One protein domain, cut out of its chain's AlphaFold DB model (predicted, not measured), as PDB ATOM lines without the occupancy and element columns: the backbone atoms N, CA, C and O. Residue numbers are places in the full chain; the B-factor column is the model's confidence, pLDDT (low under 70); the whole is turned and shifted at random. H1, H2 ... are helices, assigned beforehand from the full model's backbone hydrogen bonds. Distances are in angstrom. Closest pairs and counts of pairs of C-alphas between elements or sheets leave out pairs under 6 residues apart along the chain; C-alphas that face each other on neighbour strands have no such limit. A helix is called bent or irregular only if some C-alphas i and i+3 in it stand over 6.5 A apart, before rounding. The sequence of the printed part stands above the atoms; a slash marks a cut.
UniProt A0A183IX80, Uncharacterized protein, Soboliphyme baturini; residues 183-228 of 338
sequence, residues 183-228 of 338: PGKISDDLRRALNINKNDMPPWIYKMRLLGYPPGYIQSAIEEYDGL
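This is residues 183 to 228 of the 338 residues of an uncharacterized protein of Soboliphyme baturini (UniProt A0A183IX80). The model is an open, wide V of three short helices strung out one after another, with H3 along one arm, H2 at the bend and H1 at the far end of the other arm. Residues 183 to 187 run through the mouth of the V toward H1, and residues 218 to 228 stick out at the H3 end. The printed part has 46 residues with three named helices, H1, H2 and H3 in chain order, and no named strand; its class is all helix. The whole is loose, with a radius of gyration of the C-alphas of 13.3 A, and elongated, spanning 35 by 21 by 18 A.

H3, the longest helix, takes residues 215 to 224 and measures 15.2 A from first to last C-alpha; C-alpha 224 is at (120.537, 150.580, 85.531). It is only just irregular, with C-alphas 216 and 219 6.6 A apart. H2 takes residues 204 to 211 and measures 10.3 A, beginning at C-alpha 204 (132.788, 170.359, 84.540). H1 takes residues 188 to 193 and measures 8.7 A, with C-alpha 188 at (145.886, 159.740, 88.271).

H3 touches no helix. It is apart from H2, to which residues 212 to 214 join it by a tight link. H2 is apart from H1 too, and the 10 residues between them make a short link. H1 and H3 are apart. Residues 206 to 212, of which 206 to 211 belong to H2, stand free, as do residues 218 to 228, of which 218 to 224 belong to H3. In H1 and H2 every O i to N i+4 pair is within hydrogen-bond range; in H3, 4 of 6 are.

The two C-alphas farthest apart are those of Ala 193 and Leu 228, at 37.7 A. The printed part has no cut, and no link between its helices is long. The mean pLDDT of the printed part is 86.9; residue 220 and residues 223 to 228 are under 70.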
ATOM      1  N   PRO A 183     133.644 156.657  81.243       89.06
ATOM      2  CA  PRO A 183     133.093 157.926  81.702       89.06
ATOM      3  C   PRO A 183     133.048 157.962  83.239       89.06
ATOM      4  O   PRO A 183     132.851 156.941  83.894       89.06
ATOM      5  N   GLY A 184     133.299 159.136  83.821       89.56
ATOM      6  CA  GLY A 184     133.322 159.336  85.277       89.56
ATOM      7  C   GLY A 184     134.610 158.895  85.989       89.56
ATOM      8  O   GLY A 184     134.858 159.352  87.104       89.56
ATOM      9  N   LYS A 185     135.475 158.087  85.360       90.88
ATOM     10  CA  LYS A 185     136.771 157.687  85.930       90.88
ATOM     11  C   LYS A 185     137.918 158.448  85.269       90.88
ATOM     12  O   LYS A 185     138.186 158.295  84.083       90.88
ATOM     13  N   ILE A 186     138.618 159.252  86.064       93.69
ATOM     14  CA  ILE A 186     139.791 160.026  85.639       93.69
ATOM     15  C   ILE A 186     141.035 159.333  86.198       93.69
ATOM     16  O   ILE A 186     141.095 159.090  87.405       93.69
ATOM     17  N   SER A 187     142.011 159.023  85.340       93.56
ATOM     18  CA  SER A 187     143.287 158.433  85.762       93.56
ATOM     19  C   SER A 187     144.119 159.422  86.583       93.56
ATOM     20  O   SER A 187     144.009 160.636  86.409       93.56
ATOM     21  N   ASP A 188     144.990 158.908  87.454       94.44
ATOM     22  CA  ASP A 188     145.886 159.740  88.271       94.44
ATOM     23  C   ASP A 188     146.799 160.623  87.405       94.44
ATOM     24  O   ASP A 188     147.075 161.768  87.759       94.44
ATOM     25  N   ASP A 189     147.227 160.123  86.246       96.06
ATOM     26  CA  ASP A 189     148.045 160.870  85.287       96.06
ATOM     27  C   ASP A 189     147.277 162.055  84.694       96.06
ATOM     28  O   ASP A 189     147.793 163.172  84.643       96.06
ATOM     29  N   LEU A 190     146.013 161.834  84.317       94.00
ATOM     30  CA  LEU A 190     145.153 162.887  83.787       94.00
ATOM     31  C   LEU A 190     144.777 163.905  84.872       94.00
ATOM     32  O   LEU A 190     144.725 165.099  84.593       94.00
ATOM     33  N   ARG A 191     144.573 163.466  86.120       95.44
ATOM     34  CA  ARG A 191     144.352 164.364  87.267       95.44
ATOM     35  C   ARG A 191     145.527 165.313  87.481       95.44
ATOM     36  O   ARG A 191     145.305 166.511  87.634       95.44
ATOM     37  N   ARG A 192     146.762 164.798  87.422       95.88
ATOM     38  CA  ARG A 192     147.977 165.626  87.506       95.88
ATOM     39  C   ARG A 192     148.065 166.615  86.345       95.88
ATOM     40  O   ARG A 192     148.342 167.781  86.587       95.88
ATOM     41  N   ALA A 193     147.772 166.174  85.121       97.00
ATOM     42  CA  ALA A 193     147.799 167.035  83.934       97.00
ATOM     43  C   ALA A 193     146.732 168.145  83.950       97.00
ATOM     44  O   ALA A 193     146.942 169.204  83.368       97.00
ATOM     45  N   LEU A 194     145.590 167.901  84.599       94.81
ATOM     46  CA  LEU A 194     144.509 168.875  84.762       94.81
ATOM     47  C   LEU A 194     144.622 169.696  86.055       94.81
ATOM     48  O   LEU A 194     143.745 170.518  86.313       94.81
ATOM     49  N   ASN A 195     145.652 169.459  86.874       95.44
ATOM     50  CA  ASN A 195     145.826 170.078  88.190       95.44
ATOM     51  C   ASN A 195     144.607 169.890  89.121       95.44
ATOM     52  O   ASN A 195     144.247 170.793  89.872       95.44
ATOM     53  N   ILE A 196     143.973 168.713  89.082       95.19
ATOM     54  CA  ILE A 196     142.832 168.353  89.942       95.19
ATOM     55  C   ILE A 196     143.313 167.361  91.004       95.19
ATOM     56  O   ILE A 196     143.848 166.303  90.658       95.19
ATOM     57  N   ASN A 197     143.097 167.645  92.293       94.62
ATOM     58  CA  ASN A 197     143.466 166.691  93.342       94.62
ATOM     59  C   ASN A 197     142.527 165.469  93.360       94.62
ATOM     60  O   ASN A 197     141.465 165.436  92.738       94.62
ATOM     61  N   LYS A 198     142.916 164.416  94.086       92.00
ATOM     62  CA  LYS A 198     142.125 163.173  94.183       92.00
ATOM     63  C   LYS A 198     140.748 163.397  94.815       92.00
ATOM     64  O   LYS A 198     139.778 162.790  94.370       92.00
ATOM     65  N   ASN A 199     140.686 164.304  95.786       92.19
ATOM     66  CA  ASN A 199     139.478 164.620  96.544       92.19
ATOM     67  C   ASN A 199     138.695 165.800  95.949       92.19
ATOM     68  O   ASN A 199     137.607 166.107  96.429       92.19
ATOM     69  N   ASP A 200     139.226 166.444  94.908       92.44
ATOM     70  CA  ASP A 200     138.592 167.611  94.307       92.44
ATOM     71  C   ASP A 200     137.535 167.194  93.289       92.44
ATOM     72  O   ASP A 200     137.697 166.240  92.513       92.44
ATOM     73  N   MET A 201     136.452 167.966  93.261       91.25
ATOM     74  CA  MET A 201     135.403 167.797  92.274       91.25
ATOM     75  C   MET A 201     135.856 168.378  90.925       91.25
ATOM     76  O   MET A 201     136.269 169.537  90.869       91.25
ATOM     77  N   PRO A 202     135.752 167.623  89.816       93.81
ATOM     78  CA  PRO A 202     136.137 168.141  88.512       93.81
ATOM     79  C   PRO A 202     135.318 169.375  88.093       93.81
ATOM     80  O   PRO A 202     134.103 169.411  88.311       93.81
ATOM     81  N   PRO A 203     135.930 170.361  87.413       90.19
ATOM     82  CA  PRO A 203     135.305 171.662  87.151       90.19
ATOM     83  C   PRO A 203     134.061 171.582  86.252       90.19
ATOM     84  O   PRO A 203     133.167 172.422  86.332       90.19
ATOM     85  N   TRP A 204     133.957 170.558  85.402       94.06
ATOM     86  CA  TRP A 204     132.788 170.359  84.540       94.06
ATOM     87  C   TRP A 204     131.539 169.891  85.290       94.06
ATOM     88  O   TRP A 204     130.446 170.014  84.743       94.06
ATOM     89  N   ILE A 205     131.651 169.421  86.538       94.81
ATOM     90  CA  ILE A 205     130.482 169.026  87.339       94.81
ATOM     91  C   ILE A 205     129.538 170.213  87.548       94.81
ATOM     92  O   ILE A 205     128.328 170.062  87.408       94.81
ATOM     93  N   TYR A 206     130.074 171.412  87.788       93.69
ATOM     94  CA  TYR A 206     129.259 172.621  87.915       93.69
ATOM     95  C   TYR A 206     128.512 172.953  86.620       93.69
ATOM     96  O   TYR A 206     127.339 173.311  86.653       93.69
ATOM     97  N   LYS A 207     129.152 172.747  85.462       95.38
ATOM     98  CA  LYS A 207     128.505 172.941  84.155       95.38
ATOM     99  C   LYS A 207     127.405 171.913  83.908       95.38
ATOM    100  O   LYS A 207     126.356 172.280  83.393       95.38
ATOM    101  N   MET A 208     127.607 170.660  84.311       94.12
ATOM    102  CA  MET A 208     126.570 169.626  84.203       94.12
ATOM    103  C   MET A 208     125.373 169.900  85.120       94.12
ATOM    104  O   MET A 208     124.253 169.563  84.762       94.12
ATOM    105  N   ARG A 209     125.564 170.557  86.271       93.31
ATOM    106  CA  ARG A 209     124.433 170.990  87.114       93.31
ATOM    107  C   ARG A 209     123.572 172.060  86.440       93.31
ATOM    108  O   ARG A 209     122.372 172.085  86.663       93.31
ATOM    109  N   LEU A 210     124.185 172.921  85.627       94.31
ATOM    110  CA  LEU A 210     123.487 173.988  84.906       94.31
ATOM    111  C   LEU A 210     122.849 173.497  83.600       94.31
ATOM    112  O   LEU A 210     121.729 173.877  83.283       94.31
ATOM    113  N   LEU A 211     123.571 172.677  82.833       95.56
ATOM    114  CA  LEU A 211     123.180 172.254  81.482       95.56
ATOM    115  C   LEU A 211     122.532 170.864  81.434       95.56
ATOM    116  O   LEU A 211     122.031 170.458  80.389       95.56
ATOM    117  N   GLY A 212     122.562 170.132  82.544       92.50
ATOM    118  CA  GLY A 212     122.191 168.726  82.599       92.50
ATOM    119  C   GLY A 212     123.355 167.782  82.289       92.50
ATOM    120  O   GLY A 212     124.458 168.178  81.892       92.50
ATOM    121  N   TYR A 213     123.102 166.493  82.506       90.81
ATOM    122  CA  TYR A 213     124.056 165.429  82.208       90.81
ATOM    123  C   TYR A 213     124.194 165.215  80.693       90.81
ATOM    124  O   TYR A 213     123.260 165.500  79.940       90.81
ATOM    125  N   PRO A 214     125.339 164.700  80.209       93.06
ATOM    126  CA  PRO A 214     125.497 164.439  78.788       93.06
ATOM    127  C   PRO A 214     124.447 163.414  78.319       93.06
ATOM    128  O   PRO A 214     124.360 162.328  78.900       93.06
ATOM    129  N   PRO A 215     123.677 163.712  77.256       91.06
ATOM    130  CA  PRO A 215     122.461 162.969  76.916       91.06
ATOM    131  C   PRO A 215     122.712 161.490  76.605       91.06
ATOM    132  O   PRO A 215     121.895 160.644  76.949       91.06
ATOM    133  N   GLY A 216     123.874 161.158  76.030       88.56
ATOM    134  CA  GLY A 216     124.247 159.775  75.718       88.56
ATOM    135  C   GLY A 216     124.458 158.868  76.935       88.56
ATOM    136  O   GLY A 216     124.506 157.658  76.759       88.56
ATOM    137  N   TYR A 217     124.574 159.422  78.148       84.19
ATOM    138  CA  TYR A 217     124.745 158.650  79.386       84.19
ATOM    139  C   TYR A 217     123.509 158.663  80.290       84.19
ATOM    140  O   TYR A 217     123.483 157.943  81.281       84.19
ATOM    141  N   ILE A 218     122.486 159.458  79.962       83.94
ATOM    142  CA  ILE A 218     121.249 159.520  80.748       83.94
ATOM    143  C   ILE A 218     120.462 158.217  80.590       83.94
ATOM    144  O   ILE A 218     120.047 157.633  81.581       83.94
ATOM    145  N   GLN A 219     120.299 157.739  79.353       76.38
ATOM    146  CA  GLN A 219     119.473 156.568  79.051       76.38
ATOM    147  C   GLN A 219     119.984 155.297  79.745       76.38
ATOM    148  O   GLN A 219     119.223 154.622  80.428       76.38
ATOM    149  N   SER A 220     121.288 155.025  79.648       69.88
ATOM    150  CA  SER A 220     121.904 153.872  80.318       69.88
ATOM    151  C   SER A 220     121.818 153.969  81.841       69.88
ATOM    152  O   SER A 220     121.628 152.963  82.509       69.88
ATOM    153  N   ALA A 221     121.911 155.182  82.396       70.75
ATOM    154  CA  ALA A 221     121.765 155.378  83.833       70.75
ATOM    155  C   ALA A 221     120.323 155.148  84.311       70.75
ATOM    156  O   ALA A 221     120.141 154.665  85.419       70.75
ATOM    157  N   ILE A 222     119.304 155.463  83.504       71.00
ATOM    158  CA  ILE A 222     117.901 155.179  83.852       71.00
ATOM    159  C   ILE A 222     117.656 153.666  83.882       71.00
ATOM    160  O   ILE A 222     117.055 153.165  84.826       71.00
ATOM    161  N   GLU A 223     118.164 152.941  82.884       67.00
ATOM    162  CA  GLU A 223     117.997 151.485  82.765       67.00
ATOM    163  C   GLU A 223     118.680 150.712  83.906       67.00
ATOM    164  O   GLU A 223     118.151 149.705  84.369       67.00
ATOM    165  N   GLU A 224     119.828 151.189  84.395       66.12
ATOM    166  CA  GLU A 224     120.537 150.580  85.531       66.12
ATOM    167  C   GLU A 224     119.906 150.916  86.899       66.12
ATOM    168  O   GLU A 224     120.139 150.191  87.868       66.12
ATOM    169  N   TYR A 225     119.120 151.996  87.006       58.81
ATOM    170  CA  TYR A 225     118.644 152.553  88.285       58.81
ATOM    171  C   TYR A 225     117.151 152.331  88.569       58.81
ATOM    172  O   TYR A 225     116.634 152.843  89.564       58.81
ATOM    173  N   ASP A 226     116.459 151.517  87.771       58.81
ATOM    174  CA  ASP A 226     115.049 151.151  88.002       58.81
ATOM    175  C   ASP A 226     114.847 150.201  89.214       58.81
ATOM    176  O   ASP A 226     113.785 149.624  89.423       58.81
ATOM    177  N   GLY A 227     115.880 150.033  90.049       58.72
ATOM    178  CA  GLY A 227     115.873 149.257  91.294       58.72
ATOM    179  C   GLY A 227     115.593 150.075  92.563       58.72
ATOM    180  O   GLY A 227     115.910 149.615  93.660       58.72
ATOM    181  N   LEU A 228     115.042 151.290  92.457       60.50
ATOM    182  CA  LEU A 228     114.588 152.066  93.619       60.50
ATOM    183  C   LEU A 228     113.284 151.465  94.176       60.50
ATOM    184  O   LEU A 228     112.186 151.945  93.899       60.50
TER     185      LEU A 228